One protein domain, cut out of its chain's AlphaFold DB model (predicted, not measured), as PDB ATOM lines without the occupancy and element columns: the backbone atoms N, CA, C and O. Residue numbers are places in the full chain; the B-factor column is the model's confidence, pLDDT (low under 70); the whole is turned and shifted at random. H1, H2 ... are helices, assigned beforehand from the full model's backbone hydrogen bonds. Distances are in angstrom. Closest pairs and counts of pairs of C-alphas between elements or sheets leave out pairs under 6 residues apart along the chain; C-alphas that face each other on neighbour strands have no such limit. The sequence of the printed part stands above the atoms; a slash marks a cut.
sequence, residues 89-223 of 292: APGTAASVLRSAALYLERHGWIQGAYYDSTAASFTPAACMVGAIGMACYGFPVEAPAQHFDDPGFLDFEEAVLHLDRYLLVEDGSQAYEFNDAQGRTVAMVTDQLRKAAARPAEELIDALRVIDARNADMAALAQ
ATOM      1  N   ALA A  89     -16.170 -12.006 -13.722       71.44
ATOM      2  CA  ALA A  89     -17.388 -11.372 -13.271       71.44
ATOM      3  C   ALA A  89     -17.551 -10.019 -13.995       71.44
ATOM      4  O   ALA A  89     -16.575  -9.258 -14.101       71.44
ATOM      5  N   PRO A  90     -18.754  -9.718 -14.519       74.31
ATOM      6  CA  PRO A  90     -19.040  -8.388 -15.036       74.31
ATOM      7  C   PRO A  90     -18.799  -7.344 -13.936       74.31
ATOM      8  O   PRO A  90     -18.953  -7.647 -12.754       74.31
ATOM      9  N   GLY A  91     -18.387  -6.140 -14.334       80.94
ATOM     10  CA  GLY A  91     -18.098  -5.035 -13.409       80.94
ATOM     11  C   GLY A  91     -16.680  -5.042 -12.830       80.94
ATOM     12  O   GLY A  91     -16.240  -4.047 -12.274       80.94
ATOM     13  N   THR A  92     -15.894  -6.108 -13.025       93.44
ATOM     14  CA  THR A  92     -14.477  -6.086 -12.618       93.44
ATOM     15  C   THR A  92     -13.688  -5.048 -13.417       93.44
ATOM     16  O   THR A  92     -13.888  -4.909 -14.629       93.44
ATOM     17  N   ALA A  93     -12.709  -4.397 -12.778       96.19
ATOM     18  CA  ALA A  93     -11.818  -3.434 -13.432       96.19
ATOM     19  C   ALA A  93     -11.211  -3.972 -14.740       96.19
ATOM     20  O   ALA A  93     -11.170  -3.285 -15.759       96.19
ATOM     21  N   ALA A  94     -10.783  -5.235 -14.751       96.06
ATOM     22  CA  ALA A  94     -10.201  -5.862 -15.928       96.06
ATOM     23  C   ALA A  94     -11.214  -6.017 -17.089       96.06
ATOM     24  O   ALA A  94     -10.870  -5.737 -18.245       96.06
ATOM     25  N   SER A  95     -12.476  -6.367 -16.811       95.44
ATOM     26  CA  SER A  95     -13.549  -6.408 -17.819       95.44
ATOM     27  C   SER A  95     -13.884  -5.020 -18.383       95.44
ATOM     28  O   SER A  95     -14.020  -4.862 -19.606       95.44
ATOM     29  N   VAL A  96     -13.921  -3.998 -17.523       97.00
ATOM     30  CA  VAL A  96     -14.167  -2.601 -17.901       97.00
ATOM     31  C   VAL A  96     -13.045  -2.085 -18.800       97.00
ATOM     32  O   VAL A  96     -13.309  -1.556 -19.878       97.00
ATOM     33  N   LEU A  97     -11.781  -2.305 -18.429       98.12
ATOM     34  CA  LEU A  97     -10.626  -1.828 -19.194       98.12
ATOM     35  C   LEU A  97     -10.516  -2.483 -20.579       98.12
ATOM     36  O   LEU A  97     -10.188  -1.806 -21.559       98.12
ATOM     37  N   ARG A  98     -10.848  -3.776 -20.718       97.44
ATOM     38  CA  ARG A  98     -10.927  -4.419 -22.047       97.44
ATOM     39  C   ARG A  98     -12.076  -3.869 -22.885       97.44
ATOM     40  O   ARG A  98     -11.901  -3.678 -24.089       97.44
ATOM     41  N   SER A  99     -13.215  -3.581 -22.259       96.81
ATOM     42  CA  SER A  99     -14.361  -2.955 -22.927       96.81
ATOM     43  C   SER A  99     -14.034  -1.536 -23.392       96.81
ATOM     44  O   SER A  99     -14.330  -1.190 -24.534       96.81
ATOM     45  N   ALA A 100     -13.325  -0.751 -22.576       98.38
ATOM     46  CA  ALA A 100     -12.824   0.569 -22.946       98.38
ATOM     47  C   ALA A 100     -11.829   0.495 -24.119       98.38
ATOM     48  O   ALA A 100     -11.929   1.271 -25.069       98.38
ATOM     49  N   ALA A 101     -10.908  -0.477 -24.120       98.56
ATOM     50  CA  ALA A 101      -9.998  -0.686 -25.248       98.56
ATOM     51  C   ALA A 101     -10.767  -0.998 -26.544       98.56
ATOM     52  O   ALA A 101     -10.507  -0.393 -27.583       98.56
ATOM     53  N   LEU A 102     -11.754  -1.896 -26.468       97.94
ATOM     54  CA  LEU A 102     -12.622  -2.241 -27.594       97.94
ATOM     55  C   LEU A 102     -13.455  -1.043 -28.076       97.94
ATOM     56  O   LEU A 102     -13.666  -0.887 -29.280       97.94
ATOM     57  N   TYR A 103     -13.921  -0.196 -27.156       98.38
ATOM     58  CA  TYR A 103     -14.637   1.034 -27.477       98.38
ATOM     59  C   TYR A 103     -13.769   1.968 -28.327       98.38
ATOM     60  O   TYR A 103     -14.188   2.381 -29.408       98.38
ATOM     61  N   LEU A 104     -12.536   2.241 -27.887       98.56
ATOM     62  CA  LEU A 104     -11.606   3.121 -28.604       98.56
ATOM     63  C   LEU A 104     -11.249   2.594 -29.998       98.56
ATOM     64  O   LEU A 104     -11.139   3.376 -30.939       98.56
ATOM     65  N   GLU A 105     -11.111   1.277 -30.160       98.38
ATOM     66  CA  GLU A 105     -10.863   0.664 -31.472       98.38
ATOM     67  C   GLU A 105     -12.027   0.838 -32.448       98.38
ATOM     68  O   GLU A 105     -11.812   0.953 -33.654       98.38
ATOM     69  N   ARG A 106     -13.263   0.850 -31.937       98.12
ATOM     70  CA  ARG A 106     -14.479   0.960 -32.752       98.12
ATOM     71  C   ARG A 106     -14.863   2.401 -33.058       98.12
ATOM     72  O   ARG A 106     -15.311   2.681 -34.166       98.12
ATOM     73  N   HIS A 107     -14.724   3.284 -32.075       98.25
ATOM     74  CA  HIS A 107     -15.296   4.632 -32.110       98.25
ATOM     75  C   HIS A 107     -14.243   5.736 -32.225       98.25
ATOM     76  O   HIS A 107     -14.585   6.883 -32.495       98.25
ATOM     77  N   GLY A 108     -12.962   5.384 -32.109       98.31
ATOM     78  CA  GLY A 108     -11.851   6.317 -32.205       98.31
ATOM     79  C   GLY A 108     -11.419   6.866 -30.849       98.31
ATOM     80  O   GLY A 108     -12.168   6.884 -29.871       98.31
ATOM     81  N   TRP A 109     -10.171   7.324 -30.823       98.62
ATOM     82  CA  TRP A 109      -9.531   7.932 -29.663       98.62
ATOM     83  C   TRP A 109      -9.241   9.410 -29.918       98.62
ATOM     84  O   TRP A 109      -8.820   9.773 -31.019       98.62
ATOM     85  N   ILE A 110      -9.429  10.236 -28.889       98.25
ATOM     86  CA  ILE A 110      -9.075  11.659 -28.880       98.25
ATOM     87  C   ILE A 110      -8.258  12.024 -27.633       98.25
ATOM     88  O   ILE A 110      -8.273  11.327 -26.619       98.25
ATOM     89  N   GLN A 111      -7.562  13.154 -27.712       97.62
ATOM     90  CA  GLN A 111      -6.723  13.704 -26.647       97.62
ATOM     91  C   GLN A 111      -7.351  14.984 -26.074       97.62
ATOM     92  O   GLN A 111      -7.956  15.753 -26.820       97.62
ATOM     93  N   GLY A 112      -7.190  15.230 -24.770       95.56
ATOM     94  CA  GLY A 112      -7.555  16.491 -24.109       95.56
ATOM     95  C   GLY A 112      -9.040  16.704 -23.788       95.56
ATOM     96  O   GLY A 112      -9.380  17.714 -23.176       95.56
ATOM     97  N   ALA A 113      -9.935  15.789 -24.170       96.81
ATOM     98  CA  ALA A 113     -11.359  15.845 -23.828       96.81
ATOM     99  C   ALA A 113     -11.939  14.438 -23.638       96.81
ATOM    100  O   ALA A 113     -11.493  13.499 -24.291       96.81
ATOM    101  N   TYR A 114     -12.957  14.287 -22.779       97.81
ATOM    102  CA  TYR A 114     -13.594  12.982 -22.546       97.81
ATOM    103  C   TYR A 114     -14.251  12.414 -23.800       97.81
ATOM    104  O   TYR A 114     -14.069  11.236 -24.098       97.81
ATOM    105  N   TYR A 115     -14.969  13.262 -24.535       98.12
ATOM    106  CA  TYR A 115     -15.719  12.906 -25.734       98.12
ATOM    107  C   TYR A 115     -15.587  14.003 -26.782       98.12
ATOM    108  O   TYR A 115     -15.448  15.182 -26.442       98.12
ATOM    109  N   ASP A 116     -15.671  13.626 -28.054       97.88
ATOM    110  CA  ASP A 116     -15.800  14.577 -29.151       97.88
ATOM    111  C   ASP A 116     -17.190  15.228 -29.107       97.88
ATOM    112  O   ASP A 116     -18.189  14.631 -29.507       97.88
ATOM    113  N   SER A 117     -17.255  16.468 -28.620       95.06
ATOM    114  CA  SER A 117     -18.498  17.239 -28.499       95.06
ATOM    115  C   SER A 117     -19.099  17.656 -29.845       95.06
ATOM    116  O   SER A 117     -20.229  18.142 -29.887       95.06
ATOM    117  N   THR A 118     -18.368  17.472 -30.946       96.50
ATOM    118  CA  THR A 118     -18.853  17.757 -32.301       96.50
ATOM    119  C   THR A 118     -19.506  16.544 -32.960       96.50
ATOM    120  O   THR A 118     -20.169  16.678 -33.993       96.50
ATOM    121  N   ALA A 119     -19.351  15.358 -32.366       94.50
ATOM    122  CA  ALA A 119     -19.903  14.130 -32.899       94.50
ATOM    123  C   ALA A 119     -21.435  14.109 -32.778       94.50
ATOM    124  O   ALA A 119     -22.010  14.327 -31.715       94.50
ATOM    125  N   ALA A 120     -22.111  13.763 -33.875       93.75
ATOM    126  CA  ALA A 120     -23.565  13.580 -33.907       93.75
ATOM    127  C   ALA A 120     -24.012  12.150 -33.520       93.75
ATOM    128  O   ALA A 120     -25.187  11.809 -33.652       93.75
ATOM    129  N   SER A 121     -23.081  11.287 -33.102       94.38
ATOM    130  CA  SER A 121     -23.332   9.883 -32.754       94.38
ATOM    131  C   SER A 121     -23.416   9.671 -31.244       94.38
ATOM    132  O   SER A 121     -22.629  10.252 -30.505       94.38
ATOM    133  N   PHE A 122     -24.256   8.730 -30.801       94.38
ATOM    134  CA  PHE A 122     -24.343   8.312 -29.390       94.38
ATOM    135  C   PHE A 122     -23.078   7.622 -28.851       94.38
ATOM    136  O   PHE A 122     -22.920   7.488 -27.643       94.38
ATOM    137  N   THR A 123     -22.176   7.199 -29.738       97.06
ATOM    138  CA  THR A 123     -20.880   6.586 -29.411       97.06
ATOM    139  C   THR A 123     -19.748   7.429 -30.015       97.06
ATOM    140  O   THR A 123     -19.173   7.035 -31.037       97.06
ATOM    141  N   PRO A 124     -19.498   8.639 -29.482       98.12
ATOM    142  CA  PRO A 124     -18.486   9.548 -30.007       98.12
ATOM    143  C   PRO A 124     -17.071   9.010 -29.765       98.12
ATOM    144  O   PRO A 124     -16.850   8.192 -28.867       98.12
ATOM    145  N   ALA A 125     -16.091   9.505 -30.521       98.38
ATOM    146  CA  ALA A 125     -14.692   9.278 -30.172       98.38
ATOM    147  C   ALA A 125     -14.421   9.810 -28.755       98.38
ATOM    148  O   ALA A 125     -14.995  10.825 -28.349       98.38
ATOM    149  N   ALA A 126     -13.575   9.116 -27.996       98.56
ATOM    150  CA  ALA A 126     -13.358   9.404 -26.579       98.56
ATOM    151  C   ALA A 126     -11.874   9.371 -26.204       98.56
ATOM    152  O   ALA A 126     -11.061   8.760 -26.897       98.56
ATOM    153  N   CYS A 127     -11.504  10.005 -25.093       98.38
ATOM    154  CA  CYS A 127     -10.207   9.729 -24.480       98.38
ATOM    155  C   CYS A 127     -10.222   8.390 -23.732       98.38
ATOM    156  O   CYS A 127     -11.253   7.725 -23.623       98.38
ATOM    157  N   MET A 128      -9.072   8.010 -23.173       98.44
ATOM    158  CA  MET A 128      -8.933   6.814 -22.342       98.44
ATOM    159  C   MET A 128      -9.971   6.760 -21.203       98.44
ATOM    160  O   MET A 128     -10.682   5.768 -21.081       98.44
ATOM    161  N   VAL A 129     -10.120   7.836 -20.421       98.44
ATOM    162  CA  VAL A 129     -11.077   7.889 -19.296       98.44
ATOM    163  C   VAL A 129     -12.528   7.977 -19.778       98.44
ATOM    164  O   VAL A 129     -13.412   7.354 -19.195       98.44
ATOM    165  N   GLY A 130     -12.789   8.692 -20.876       98.31
ATOM    166  CA  GLY A 130     -14.120   8.736 -21.489       98.31
ATOM    167  C   GLY A 130     -14.577   7.359 -21.979       98.31
ATOM    168  O   GLY A 130     -15.729   6.988 -21.794       98.31
ATOM    169  N   ALA A 131     -13.672   6.547 -22.528       98.62
ATOM    170  CA  ALA A 131     -13.989   5.177 -22.928       98.62
ATOM    171  C   ALA A 131     -14.305   4.256 -21.737       98.62
ATOM    172  O   ALA A 131     -15.165   3.386 -21.863       98.62
ATOM    173  N   ILE A 132     -13.656   4.463 -20.584       98.50
ATOM    174  CA  ILE A 132     -14.025   3.787 -19.328       98.50
ATOM    175  C   ILE A 132     -15.429   4.229 -18.904       98.50
ATOM    176  O   ILE A 132     -16.277   3.382 -18.644       98.50
ATOM    177  N   GLY A 133     -15.717   5.533 -18.951       97.81
ATOM    178  CA  GLY A 133     -17.064   6.060 -18.713       97.81
ATOM    179  C   GLY A 133     -18.121   5.415 -19.618       97.81
ATOM    180  O   GLY A 133     -19.152   4.965 -19.133       97.81
ATOM    181  N   MET A 134     -17.850   5.268 -20.918       97.94
ATOM    182  CA  MET A 134     -18.769   4.580 -21.839       97.94
ATOM    183  C   MET A 134     -19.007   3.120 -21.468       97.94
ATOM    184  O   MET A 134     -20.123   2.632 -21.640       97.94
ATOM    185  N   ALA A 135     -17.979   2.423 -20.986       97.44
ATOM    186  CA  ALA A 135     -18.101   1.034 -20.563       97.44
ATOM    187  C   ALA A 135     -18.949   0.888 -19.286       97.44
ATOM    188  O   ALA A 135     -19.715  -0.067 -19.194       97.44
ATOM    189  N   CYS A 136     -18.842   1.828 -18.343       96.62
ATOM    190  CA  CYS A 136     -19.549   1.781 -17.060       96.62
ATOM    191  C   CYS A 136     -20.976   2.343 -17.134       96.62
ATOM    192  O   CYS A 136     -21.910   1.726 -16.634       96.62
ATOM    193  N   TYR A 137     -21.162   3.496 -17.781       95.94
ATOM    194  CA  TYR A 137     -22.447   4.207 -17.811       95.94
ATOM    195  C   TYR A 137     -23.308   3.836 -19.023       95.94
ATOM    196  O   TYR A 137     -24.526   3.995 -19.006       95.94
ATOM    197  N   GLY A 138     -22.697   3.344 -20.107       96.31
ATOM    198  CA  GLY A 138     -23.394   3.006 -21.352       96.31
ATOM    199  C   GLY A 138     -23.762   4.208 -22.237       96.31
ATOM    200  O   GLY A 138     -24.319   4.018 -23.319       96.31
ATOM    201  N   PHE A 139     -23.442   5.435 -21.819       95.44
ATOM    202  CA  PHE A 139     -23.643   6.670 -22.583       95.44
ATOM    203  C   PHE A 139     -22.592   7.735 -22.216       95.44
ATOM    204  O   PHE A 139     -21.963   7.637 -21.160       95.44
ATOM    205  N   PRO A 140     -22.375   8.762 -23.066       96.44
ATOM    206  CA  PRO A 140     -21.428   9.829 -22.758       96.44
ATOM    207  C   PRO A 140     -21.909  10.671 -21.570       96.44
ATOM    208  O   PRO A 140     -22.989  11.258 -21.624       96.44
ATOM    209  N   VAL A 141     -21.089  10.765 -20.523       95.44
ATOM    210  CA  VAL A 141     -21.369  11.560 -19.312       95.44
ATOM    211  C   VAL A 141     -20.402  12.734 -19.176       95.44
ATOM    212  O   VAL A 141     -19.193  12.577 -19.317       95.44
ATOM    213  N   GLU A 142     -20.888  13.935 -18.879       94.06
ATOM    214  CA  GLU A 142     -19.986  15.064 -18.618       94.06
ATOM    215  C   GLU A 142     -19.220  14.834 -17.307       94.06
ATOM    216  O   GLU A 142     -19.843  14.615 -16.280       94.06
ATOM    217  N   ALA A 143     -17.885  14.897 -17.323       93.44
ATOM    218  CA  ALA A 143     -17.040  14.672 -16.144       93.44
ATOM    219  C   ALA A 143     -17.340  13.345 -15.398       93.44
ATOM    220  O   ALA A 143     -17.777  13.382 -14.248       93.44
ATOM    221  N   PRO A 144     -17.044  12.174 -16.008       92.38
ATOM    222  CA  PRO A 144     -17.319  10.841 -15.446       92.38
ATOM    223  C   PRO A 144     -16.985  10.682 -13.951       92.38
ATOM    224  O   PRO A 144     -17.791  10.182 -13.178       92.38
ATOM    225  N   ALA A 145     -15.842  11.222 -13.517       93.00
ATOM    226  CA  ALA A 145     -15.367  11.156 -12.134       93.00
ATOM    227  C   ALA A 145     -16.191  11.964 -11.104       93.00
ATOM    228  O   ALA A 145     -15.801  12.032  -9.942       93.00
ATOM    229  N   GLN A 146     -17.286  12.615 -11.511       94.81
ATOM    230  CA  GLN A 146     -18.164  13.409 -10.642       94.81
ATOM    231  C   GLN A 146     -19.582  12.822 -10.510       94.81
ATOM    232  O   GLN A 146     -20.423  13.418  -9.838       94.81
ATOM    233  N   HIS A 147     -19.867  11.664 -11.120       92.50
ATOM    234  CA  HIS A 147     -21.193  11.021 -11.106       92.50
ATOM    235  C   HIS A 147     -21.382  10.084  -9.908       92.50
ATOM    236  O   HIS A 147     -21.709   8.920 -10.086       92.50
ATOM    237  N   PHE A 148     -21.173  10.572  -8.685       93.31
ATOM    238  CA  PHE A 148     -21.161   9.737  -7.469       93.31
ATOM    239  C   PHE A 148     -22.464   8.960  -7.204       93.31
ATOM    240  O   PHE A 148     -22.426   7.910  -6.571       93.31
ATOM    241  N   ASP A 149     -23.600   9.474  -7.681       94.00
ATOM    242  CA  ASP A 149     -24.922   8.865  -7.479       94.00
ATOM    243  C   ASP A 149     -25.295   7.847  -8.577       94.00
ATOM    244  O   ASP A 149     -26.346   7.207  -8.499       94.00
ATOM    245  N   ASP A 150     -24.477   7.710  -9.627       93.75
ATOM    246  CA  ASP A 150     -24.745   6.776 -10.719       93.75
ATOM    247  C   ASP A 150     -24.300   5.350 -10.335       93.75
ATOM    248  O   ASP A 150     -23.182   5.169  -9.842       93.75
ATOM    249  N   PRO A 151     -25.119   4.308 -10.578       91.69
ATOM    250  CA  PRO A 151     -24.751   2.929 -10.257       91.69
ATOM    251  C   PRO A 151     -23.460   2.448 -10.943       91.69
ATOM    252  O   PRO A 151     -22.792   1.569 -10.406       91.69
ATOM    253  N   GLY A 152     -23.085   3.016 -12.092       93.00
ATOM    254  CA  GLY A 152     -21.834   2.707 -12.790       93.00
ATOM    255  C   GLY A 152     -20.592   3.370 -12.185       93.00
ATOM    256  O   GLY A 152     -19.479   3.095 -12.632       93.00
ATOM    257  N   PHE A 153     -20.741   4.250 -11.186       95.38
ATOM    258  CA  PHE A 153     -19.620   4.993 -10.607       95.38
ATOM    259  C   PHE A 153     -18.603   4.102  -9.900       95.38
ATOM    260  O   PHE A 153     -17.408   4.336 -10.045       95.38
ATOM    261  N   LEU A 154     -19.050   3.070  -9.179       95.19
ATOM    262  CA  LEU A 154     -18.139   2.168  -8.467       95.19
ATOM    263  C   LEU A 154     -17.245   1.392  -9.442       95.19
ATOM    264  O   LEU A 154     -16.027   1.376  -9.271       95.19
ATOM    265  N   ASP A 155     -17.826   0.847 -10.513       96.25
ATOM    266  CA  ASP A 155     -17.080   0.159 -11.573       96.25
ATOM    267  C   ASP A 155     -16.100   1.117 -12.274       96.25
ATOM    268  O   ASP A 155     -14.968   0.748 -12.599       96.25
ATOM    269  N   PHE A 156     -16.522   2.369 -12.497       97.19
ATOM    270  CA  PHE A 156     -15.682   3.413 -13.083       97.19
ATOM    271  C   PHE A 156     -14.491   3.755 -12.178       97.19
ATOM    272  O   PHE A 156     -13.348   3.759 -12.643       97.19
ATOM    273  N   GLU A 157     -14.742   4.035 -10.897       97.19
ATOM    274  CA  GLU A 157     -13.715   4.393  -9.920       97.19
ATOM    275  C   GLU A 157     -12.714   3.248  -9.746       97.19
ATOM    276  O   GLU A 157     -11.504   3.478  -9.795       97.19
ATOM    277  N   GLU A 158     -13.197   2.010  -9.624       96.88
ATOM    278  CA  GLU A 158     -12.342   0.833  -9.503       96.88
ATOM    279  C   GLU A 158     -11.463   0.643 -10.750       96.88
ATOM    280  O   GLU A 158     -10.252   0.424 -10.629       96.88
ATOM    281  N   ALA A 159     -12.032   0.782 -11.952       97.94
ATOM    282  CA  ALA A 159     -11.293   0.642 -13.202       97.94
ATOM    283  C   ALA A 159     -10.231   1.736 -13.394       97.94
ATOM    284  O   ALA A 159      -9.101   1.427 -13.786       97.94
ATOM    285  N   VAL A 160     -10.562   2.999 -13.100       98.31
ATOM    286  CA  VAL A 160      -9.604   4.115 -13.169       98.31
ATOM    287  C   VAL A 160      -8.501   3.937 -12.130       98.31
ATOM    288  O   VAL A 160      -7.327   4.045 -12.474       98.31
ATOM    289  N   LEU A 161      -8.844   3.579 -10.891       97.56
ATOM    290  CA  LEU A 161      -7.866   3.337  -9.831       97.56
ATOM    291  C   LEU A 161      -6.919   2.180 -10.176       97.56
ATOM    292  O   LEU A 161      -5.714   2.262  -9.927       97.56
ATOM    293  N   HIS A 162      -7.439   1.093 -10.751       98.19
ATOM    294  CA  HIS A 162      -6.621  -0.029 -11.218       98.19
ATOM    295  C   HIS A 162      -5.669   0.391 -12.341       98.19
ATOM    296  O   HIS A 162      -4.480   0.061 -12.309       98.19
ATOM    297  N   LEU A 163      -6.169   1.160 -13.309       98.56
ATOM    298  CA  LEU A 163      -5.371   1.686 -14.411       98.56
ATOM    299  C   LEU A 163      -4.275   2.645 -13.932       98.56
ATOM    300  O   LEU A 163      -3.136   2.516 -14.372       98.56
ATOM    301  N   ASP A 164      -4.587   3.556 -13.011       98.44
ATOM    302  CA  ASP A 164      -3.611   4.482 -12.431       98.44
ATOM    303  C   ASP A 164      -2.495   3.729 -11.709       98.44
ATOM    304  O   ASP A 164      -1.319   4.030 -11.900       98.44
ATOM    305  N   ARG A 165      -2.828   2.690 -10.930       98.25
ATOM    306  CA  ARG A 165      -1.812   1.836 -10.293       98.25
ATOM    307  C   ARG A 165      -0.906   1.171 -11.322       98.25
ATOM    308  O   ARG A 165       0.307   1.136 -11.134       98.25
ATOM    309  N   TYR A 166      -1.483   0.650 -12.402       98.56
ATOM    310  CA  TYR A 166      -0.716   0.043 -13.485       98.56
ATOM    311  C   TYR A 166       0.216   1.059 -14.164       98.56
ATOM    312  O   TYR A 166       1.407   0.789 -14.322       98.56
ATOM    313  N   LEU A 167      -0.292   2.241 -14.519       98.38
ATOM    314  CA  LEU A 167       0.489   3.281 -15.192       98.38
ATOM    315  C   LEU A 167       1.570   3.875 -14.285       98.38
ATOM    316  O   LEU A 167       2.674   4.129 -14.760       98.38
ATOM    317  N   LEU A 168       1.321   4.006 -12.982       97.56
ATOM    318  CA  LEU A 168       2.341   4.420 -12.018       97.56
ATOM    319  C   LEU A 168       3.503   3.421 -11.946       97.56
ATOM    320  O   LEU A 168       4.653   3.838 -11.827       97.56
ATOM    321  N   VAL A 169       3.220   2.118 -12.041       97.75
ATOM    322  CA  VAL A 169       4.254   1.071 -12.040       97.75
ATOM    323  C   VAL A 169       5.036   1.040 -13.359       97.75
ATOM    324  O   VAL A 169       6.257   0.895 -13.331       97.75
ATOM    325  N   GLU A 170       4.361   1.164 -14.505       97.81
ATOM    326  CA  GLU A 170       4.966   0.914 -15.825       97.81
ATOM    327  C   GLU A 170       5.470   2.170 -16.556       97.81
ATOM    328  O   GLU A 170       6.461   2.101 -17.284       97.81
ATOM    329  N   ASP A 171       4.801   3.312 -16.393       97.50
ATOM    330  CA  ASP A 171       5.088   4.573 -17.102       97.50
ATOM    331  C   ASP A 171       5.440   5.719 -16.131       97.50
ATOM    332  O   ASP A 171       6.068   6.695 -16.533       97.50
ATOM    333  N   GLY A 172       5.101   5.585 -14.843       97.00
ATOM    334  CA  GLY A 172       5.302   6.624 -13.832       97.00
ATOM    335  C   GLY A 172       4.315   7.790 -13.953       97.00
ATOM    336  O   GLY A 172       4.642   8.896 -13.530       97.00
ATOM    337  N   SER A 173       3.139   7.555 -14.541       97.81
ATOM    338  CA  SER A 173       2.101   8.564 -14.792       97.81
ATOM    339  C   SER A 173       0.711   8.079 -14.366       97.81
ATOM    340  O   SER A 173       0.519   6.907 -14.044       97.81
ATOM    341  N   GLN A 174      -0.261   8.993 -14.350       97.62
ATOM    342  CA  GLN A 174      -1.687   8.685 -14.157       97.62
ATOM    343  C   GLN A 174      -2.433   8.630 -15.498       97.62
ATOM    344  O   GLN A 174      -1.935   9.126 -16.507       97.62
ATOM    345  N   ALA A 175      -3.650   8.086 -15.529       97.69
ATOM    346  CA  ALA A 175      -4.441   7.889 -16.747       97.69
ATOM    347  C   ALA A 175      -4.620   9.172 -17.574       97.69
ATOM    348  O   ALA A 175      -4.456   9.145 -18.796       97.69
ATOM    349  N   TYR A 176      -4.901  10.305 -16.922       96.50
ATOM    350  CA  TYR A 176      -5.034  11.604 -17.590       96.50
ATOM    351  C   TYR A 176      -3.717  12.072 -18.211       96.50
ATOM    352  O   TYR A 176      -3.670  12.404 -19.394       96.50
ATOM    353  N   GLU A 177      -2.634  12.046 -17.433       97.88
ATOM    354  CA  GLU A 177      -1.299  12.453 -17.883       97.88
ATOM    355  C   GLU A 177      -0.793  11.556 -19.015       97.88
ATOM    356  O   GLU A 177      -0.263  12.043 -20.013       97.88
ATOM    357  N   PHE A 178      -1.005  10.243 -18.892       98.06
ATOM    358  CA  PHE A 178      -0.655   9.274 -19.917       98.06
ATOM    359  C   PHE A 178      -1.412   9.549 -21.212       98.06
ATOM    360  O   PHE A 178      -0.787   9.557 -22.272       98.06
ATOM    361  N   ASN A 179      -2.734   9.753 -21.136       98.00
ATOM    362  CA  ASN A 179      -3.582  10.018 -22.294       98.00
ATOM    363  C   ASN A 179      -3.178  11.316 -22.999       98.00
ATOM    364  O   ASN A 179      -3.087  11.344 -24.225       98.00
ATOM    365  N   ASP A 180      -2.917  12.367 -22.223       97.31
ATOM    366  CA  ASP A 180      -2.657  13.709 -22.737       97.31
ATOM    367  C   ASP A 180      -1.176  13.992 -23.010       97.31
ATOM    368  O   ASP A 180      -0.827  15.087 -23.462       97.31
ATOM    369  N   ALA A 181      -0.298  13.004 -22.839       97.75
ATOM    370  CA  ALA A 181       1.094  13.115 -23.244       97.75
ATOM    371  C   ALA A 181       1.228  13.304 -24.769       97.75
ATOM    372  O   ALA A 181       0.570  12.654 -25.588       97.75
ATOM    373  N   GLN A 182       2.129  14.197 -25.179       97.38
ATOM    374  CA  GLN A 182       2.380  14.473 -26.592       97.38
ATOM    375  C   GLN A 182       2.911  13.227 -27.321       97.38
ATOM    376  O   GLN A 182       3.811  12.541 -26.843       97.38
ATOM    377  N   GLY A 183       2.385  12.964 -28.521       96.94
ATOM    378  CA  GLY A 183       2.833  11.852 -29.367       96.94
ATOM    379  C   GLY A 183       2.199  10.500 -29.034       96.94
ATOM    380  O   GLY A 183       2.577   9.492 -29.632       96.94
ATOM    381  N   ARG A 184       1.225  10.458 -28.115       97.62
ATOM    382  CA  ARG A 184       0.423   9.256 -27.873       97.62
ATOM    383  C   ARG A 184      -0.425   8.914 -29.094       97.62
ATOM    384  O   ARG A 184      -0.832   9.770 -29.876       97.62
ATOM    385  N   THR A 185      -0.659   7.619 -29.261       98.06
ATOM    386  CA  THR A 185      -1.454   7.066 -30.358       98.06
ATOM    387  C   THR A 185      -2.516   6.131 -29.799       98.06
ATOM    388  O   THR A 185      -2.323   5.526 -28.741       98.06
ATOM    389  N   VAL A 186      -3.604   5.937 -30.547       97.88
ATOM    390  CA  VAL A 186      -4.671   4.989 -30.181       97.88
ATOM    391  C   VAL A 186      -4.140   3.574 -29.928       97.88
ATOM    392  O   VAL A 186      -4.584   2.907 -28.997       97.88
ATOM    393  N   ALA A 187      -3.145   3.123 -30.699       98.38
ATOM    394  CA  ALA A 187      -2.545   1.800 -30.531       98.38
ATOM    395  C   ALA A 187      -1.827   1.663 -29.179       98.38
ATOM    396  O   ALA A 187      -1.944   0.637 -28.523       98.38
ATOM    397  N   MET A 188      -1.127   2.712 -28.733       98.44
ATOM    398  CA  MET A 188      -0.469   2.714 -27.423       98.44
ATOM    399  C   MET A 188      -1.490   2.742 -26.284       98.44
ATOM    400  O   MET A 188      -1.345   2.006 -25.316       98.44
ATOM    401  N   VAL A 189      -2.525   3.574 -26.404       98.56
ATOM    402  CA  VAL A 189      -3.590   3.705 -25.396       98.56
ATOM    403  C   VAL A 189      -4.341   2.383 -25.215       98.56
ATOM    404  O   VAL A 189      -4.493   1.902 -24.096       98.56
ATOM    405  N   THR A 190      -4.759   1.761 -26.318       98.56
ATOM    406  CA  THR A 190      -5.476   0.475 -26.295       98.56
ATOM    407  C   THR A 190      -4.597  -0.679 -25.809       98.56
ATOM    408  O   THR A 190      -5.083  -1.540 -25.076       98.56
ATOM    409  N   ASP A 191      -3.304  -0.691 -26.150       98.50
ATOM    410  CA  ASP A 191      -2.335  -1.662 -25.625       98.50
ATOM    411  C   ASP A 191      -2.168  -1.542 -24.102       98.50
ATOM    412  O   ASP A 191      -2.225  -2.555 -23.405       98.50
ATOM    413  N   GLN A 192      -2.055  -0.323 -23.558       98.50
ATOM    414  CA  GLN A 192      -1.947  -0.145 -22.106       98.50
ATOM    415  C   GLN A 192      -3.217  -0.555 -21.362       98.50
ATOM    416  O   GLN A 192      -3.114  -1.238 -20.349       98.50
ATOM    417  N   LEU A 193      -4.408  -0.230 -21.878       98.62
ATOM    418  CA  LEU A 193      -5.669  -0.695 -21.284       98.62
ATOM    419  C   LEU A 193      -5.729  -2.229 -21.207       98.62
ATOM    420  O   LEU A 193      -6.122  -2.792 -20.188       98.62
ATOM    421  N   ARG A 194      -5.286  -2.922 -22.264       98.44
ATOM    422  CA  ARG A 194      -5.242  -4.393 -22.292       98.44
ATOM    423  C   ARG A 194      -4.222  -4.974 -21.325       98.44
ATOM    424  O   ARG A 194      -4.522  -5.961 -20.660       98.44
ATOM    425  N   LYS A 195      -3.029  -4.386 -21.247       98.25
ATOM    426  CA  LYS A 195      -1.990  -4.829 -20.309       98.25
ATOM    427  C   LYS A 195      -2.395  -4.582 -18.858       98.25
ATOM    428  O   LYS A 195      -2.218  -5.478 -18.040       98.25
ATOM    429  N   ALA A 196      -3.006  -3.434 -18.565       98.31
ATOM    430  CA  ALA A 196      -3.579  -3.134 -17.256       98.31
ATOM    431  C   ALA A 196      -4.656  -4.156 -16.872       98.31
ATOM    432  O   ALA A 196      -4.616  -4.716 -15.780       98.31
ATOM    433  N   ALA A 197      -5.563  -4.476 -17.800       97.62
ATOM    434  CA  ALA A 197      -6.594  -5.487 -17.590       97.62
ATOM    435  C   ALA A 197      -6.048  -6.911 -17.390       97.62
ATOM    436  O   ALA A 197      -6.717  -7.747 -16.795       97.62
ATOM    437  N   ALA A 198      -4.863  -7.217 -17.920       96.69
ATOM    438  CA  ALA A 198      -4.233  -8.526 -17.766       96.69
ATOM    439  C   ALA A 198      -3.449  -8.666 -16.451       96.69
ATOM    440  O   ALA A 198      -3.008  -9.771 -16.129       96.69
ATOM    441  N   ARG A 199      -3.240  -7.570 -15.712       97.50
ATOM    442  CA  ARG A 199      -2.412  -7.566 -14.509       97.50
ATOM    443  C   ARG A 199      -3.261  -7.610 -13.235       97.50
ATOM    444  O   ARG A 199      -4.109  -6.733 -13.067       97.50
ATOM    445  N   PRO A 200      -3.030  -8.574 -12.324       96.56
ATOM    446  CA  PRO A 200      -3.738  -8.638 -11.048       96.56
ATOM    447  C   PRO A 200      -3.500  -7.397 -10.183       96.56
ATOM    448  O   PRO A 200      -2.398  -6.841 -10.159       96.56
ATOM    449  N   ALA A 201      -4.524  -6.979  -9.438       94.44
ATOM    450  CA  ALA A 201      -4.448  -5.802  -8.574       94.44
ATOM    451  C   ALA A 201      -3.431  -5.991  -7.435       94.44
ATOM    452  O   ALA A 201      -2.726  -5.051  -7.070       94.44
ATOM    453  N   GLU A 202      -3.307  -7.207  -6.904       95.06
ATOM    454  CA  GLU A 202      -2.386  -7.554  -5.823       95.06
ATOM    455  C   GLU A 202      -0.928  -7.343  -6.241       95.06
ATOM    456  O   GLU A 202      -0.146  -6.760  -5.491       95.06
ATOM    457  N   GLU A 203      -0.578  -7.737  -7.470       96.31
ATOM    458  CA  GLU A 203       0.768  -7.532  -8.009       96.31
ATOM    459  C   GLU A 203       1.111  -6.047  -8.145       96.31
ATOM    460  O   GLU A 203       2.244  -5.644  -7.879       96.31
ATOM    461  N   LEU A 204       0.140  -5.223  -8.554       95.81
ATOM    462  CA  LEU A 204       0.315  -3.774  -8.655       95.81
ATOM    463  C   LEU A 204       0.488  -3.138  -7.274       95.81
ATOM    464  O   LEU A 204       1.367  -2.298  -7.090       95.81
ATOM    465  N   ILE A 205      -0.313  -3.559  -6.293       94.56
ATOM    466  CA  ILE A 205      -0.219  -3.081  -4.908       94.56
ATOM    467  C   ILE A 205       1.152  -3.421  -4.315       94.56
ATOM    468  O   ILE A 205       1.789  -2.562  -3.703       94.56
ATOM    469  N   ASP A 206       1.631  -4.647  -4.509       95.44
ATOM    470  CA  ASP A 206       2.939  -5.059  -4.006       95.44
ATOM    471  C   ASP A 206       4.084  -4.330  -4.723       95.44
ATOM    472  O   ASP A 206       5.032  -3.889  -4.069       95.44
ATOM    473  N   ALA A 207       3.976  -4.111  -6.038       95.62
ATOM    474  CA  ALA A 207       4.945  -3.310  -6.784       95.62
ATOM    475  C   ALA A 207       5.019  -1.863  -6.266       95.62
ATOM    476  O   ALA A 207       6.116  -1.349  -6.031       95.62
ATOM    477  N   LEU A 208       3.871  -1.223  -6.023       94.88
ATOM    478  CA  LEU A 208       3.811   0.138  -5.483       94.88
ATOM    479  C   LEU A 208       4.412   0.223  -4.077       94.88
ATOM    480  O   LEU A 208       5.201   1.123  -3.810       94.88
ATOM    481  N   ARG A 209       4.153  -0.758  -3.204       96.50
ATOM    482  CA  ARG A 209       4.786  -0.823  -1.874       96.50
ATOM    483  C   ARG A 209       6.310  -0.888  -1.953       96.50
ATOM    484  O   ARG A 209       6.995  -0.264  -1.142       96.50
ATOM    485  N   VAL A 210       6.851  -1.639  -2.913       96.00
ATOM    486  CA  VAL A 210       8.303  -1.719  -3.138       96.00
ATOM    487  C   VAL A 210       8.858  -0.381  -3.637       96.00
ATOM    488  O   VAL A 210       9.918   0.049  -3.174       96.00
ATOM    489  N   ILE A 211       8.149   0.292  -4.549       92.12
ATOM    490  CA  ILE A 211       8.511   1.630  -5.039       92.12
ATOM    491  C   ILE A 211       8.516   2.640  -3.885       92.12
ATOM    492  O   ILE A 211       9.500   3.361  -3.715       92.12
ATOM    493  N   ASP A 212       7.479   2.645  -3.050       93.56
ATOM    494  CA  ASP A 212       7.356   3.545  -1.902       93.56
ATOM    495  C   ASP A 212       8.466   3.326  -0.873       93.56
ATOM    496  O   ASP A 212       9.084   4.290  -0.415       93.56
ATOM    497  N   ALA A 213       8.782   2.068  -0.552       95.38
ATOM    498  CA  ALA A 213       9.891   1.739   0.341       95.38
ATOM    499  C   ALA A 213      11.226   2.275  -0.203       95.38
ATOM    500  O   ALA A 213      11.987   2.920   0.518       95.38
ATOM    501  N   ARG A 214      11.483   2.092  -1.503       94.62
ATOM    502  CA  ARG A 214      12.688   2.620  -2.152       94.62
ATOM    503  C   ARG A 214      12.716   4.149  -2.163       94.62
ATOM    504  O   ARG A 214      13.779   4.735  -1.963       94.62
ATOM    505  N   ASN A 215      11.583   4.801  -2.403       92.44
ATOM    506  CA  ASN A 215      11.478   6.259  -2.370       92.44
ATOM    507  C   ASN A 215      11.749   6.803  -0.963       92.44
ATOM    508  O   ASN A 215      12.449   7.809  -0.824       92.44
ATOM    509  N   ALA A 216      11.271   6.115   0.076       94.44
ATOM    510  CA  ALA A 216      11.571   6.448   1.464       94.44
ATOM    511  C   ALA A 216      13.073   6.315   1.772       94.44
ATOM    512  O   ALA A 216      13.663   7.239   2.337       94.44
ATOM    513  N   ASP A 217      13.716   5.231   1.332       96.81
ATOM    514  CA  ASP A 217      15.163   5.036   1.488       96.81
ATOM    515  C   ASP A 217      15.969   6.126   0.761       96.81
ATOM    516  O   ASP A 217      16.919   6.692   1.310       96.81
ATOM    517  N   MET A 218      15.570   6.472  -0.467       94.50
ATOM    518  CA  MET A 218      16.195   7.544  -1.246       94.50
ATOM    519  C   MET A 218      16.022   8.914  -0.586       94.50
ATOM    520  O   MET A 218      16.969   9.701  -0.562       94.50
ATOM    521  N   ALA A 219      14.848   9.198  -0.019       94.94
ATOM    522  CA  ALA A 219      14.599  10.427   0.725       94.94
ATOM    523  C   ALA A 219      15.470  10.508   1.990       94.94
ATOM    524  O   ALA A 219      16.046  11.561   2.273       94.94
ATOM    525  N   ALA A 220      15.635   9.397   2.717       95.19
ATOM    526  CA  ALA A 220      16.523   9.328   3.875       95.19
ATOM    527  C   ALA A 220      17.993   9.558   3.484       95.19
ATOM    528  O   ALA A 220      18.704  10.323   4.137       95.19
ATOM    529  N   LEU A 221      18.447   8.965   2.376       95.50
ATOM    530  CA  LEU A 221      19.799   9.190   1.862       95.50
ATOM    531  C   LEU A 221      20.012  10.648   1.427       95.50
ATOM    532  O   LEU A 221      21.052  11.233   1.727       95.50
ATOM    533  N   ALA A 222      19.029  11.256   0.760       93.56
ATOM    534  CA  ALA A 222      19.094  12.657   0.349       93.56
ATOM    535  C   ALA A 222      19.234  13.607   1.551       93.56
ATOM    536  O   ALA A 222      19.994  14.574   1.485       93.56
ATOM    537  N   GLN A 223      18.577  13.306   2.675       91.06
ATOM    538  CA  GLN A 223      18.743  14.068   3.918       91.06
ATOM    539  C   GLN A 223      20.167  13.963   4.480       91.06
ATOM    540  O   GLN A 223      20.713  14.968   4.924       91.06
TER     541      GLN A 223
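AT A GLANCE: This is residues 89 to 223 of the 292 residues of an uncharacterized protein of Couchioplanes caeruleus (UniProt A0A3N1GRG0). A compact body of five crossed helices, with a long sixth helix whose far part, residues 212 to 223 of H6, sticks out from it as an arm. In the body H1 and H5 are side by side, running opposite ways, and H3 crosses both near one end of the pair, while H2 crosses H1 on the same side of the pair as H3 and the short H4 touches both H2 and H3. The printed part has 135 residues with six named helices, in the order H1, H2, H3, H4, H5, H6 along the chain, and no named strand; the class is all helix. Two long links with no named element, residues 108 to 127 and 138 to 152, loop out from the body on either side of H2 in the chain. The whole is compact, with a radius of gyration of the C-alphas of 15.8 A, yet elongated in outline, spanning 56 by 34 by 25 A.

IN THESE COORDINATES: The printed part begins at Ala 89, and H1 takes residues 93 to 107, 20.6 A from first to last C-alpha, starting with C-alpha 93 at (-11.818, -3.434, -13.432). H2 holds residues 128 to 137 and is 14.5 A long. H3 holds residues 153 to 170 and is 25.5 A long, from C-alpha 153 at (-19.620, 4.993, -10.607). H4 is residues 175 to 180, 8.5 A long, and H5 is residues 186 to 198, 18.4 A long. H6, the longest helix, holds residues 201 to 223 and is 33.0 A long, ending with C-alpha 223 at (18.743, 14.068, 3.918).

HOW THE PARTS SIT: H3 is the hub and touches the five other helices. Residues 93 to 97 of H1 touch residues 155 to 163 of H3 about perpendicular, at 88 degrees; the closest C-alphas, of Ala 93 and Ala 159, are 4.1 A apart. Residues 193 to 197 of H5 touch residues 162 to 167 of H3, about perpendicular at 79 degrees, with the C-alphas of Tyr 166 and Ala 196 closest at 5.7 A. H1 and H5 touch at a shallow tilt of 20 degrees, opposite ways, and their closest C-alphas, of Ala 94 and Ala 197, are 4.0 A apart. H2 touches H1 only just about perpendicular, at 71 degrees, with the C-alphas of Ala 100 and Ala 131 closest at 4.8 A. H2 and H3 form a helical hairpin, touching at a shallow tilt of 27 degrees, opposite ways, with the C-alphas of Cys 136 and Phe 156 closest at 5.8 A. H4 touches residues 160 to 167 of H3, only just about perpendicular at 70.2 degrees, with the C-alphas of Asp 164 and Ala 175 closest at 5.6 A. H4 also touches H2 at a steep tilt of 50 degrees, opposite ways, with the C-alphas of Met 128 and Asn 179 closest at 6.2 A. Residues 201 to 208 of H6 touch residues 162 to 169 of H3 at a steep tilt of 52 degrees, the same way, with the C-alphas of Arg 165 and Leu 204 closest at 6.2 A. H6 is apart from H1, H2, H4 and H5. In H1, H2, H3, H4, H5 and H6 every O i to N i+4 pair is within hydrogen-bond range.

THE WHOLE: The two C-alphas farthest apart, of Ala 120 and Gln 223, are 56.8 A from each other. Without residues 212 to 223, which stand free, the body spans 47 by 35 by 22 A. The links H1 to H2 and H2 to H3 are long, with 20 and 15 residues, while those from H3 to H4, H4 to H5 and H5 to H6 are tight. The printed part has no cut. The mean pLDDT of the printed part is 96.1, and no printed residue is under 70.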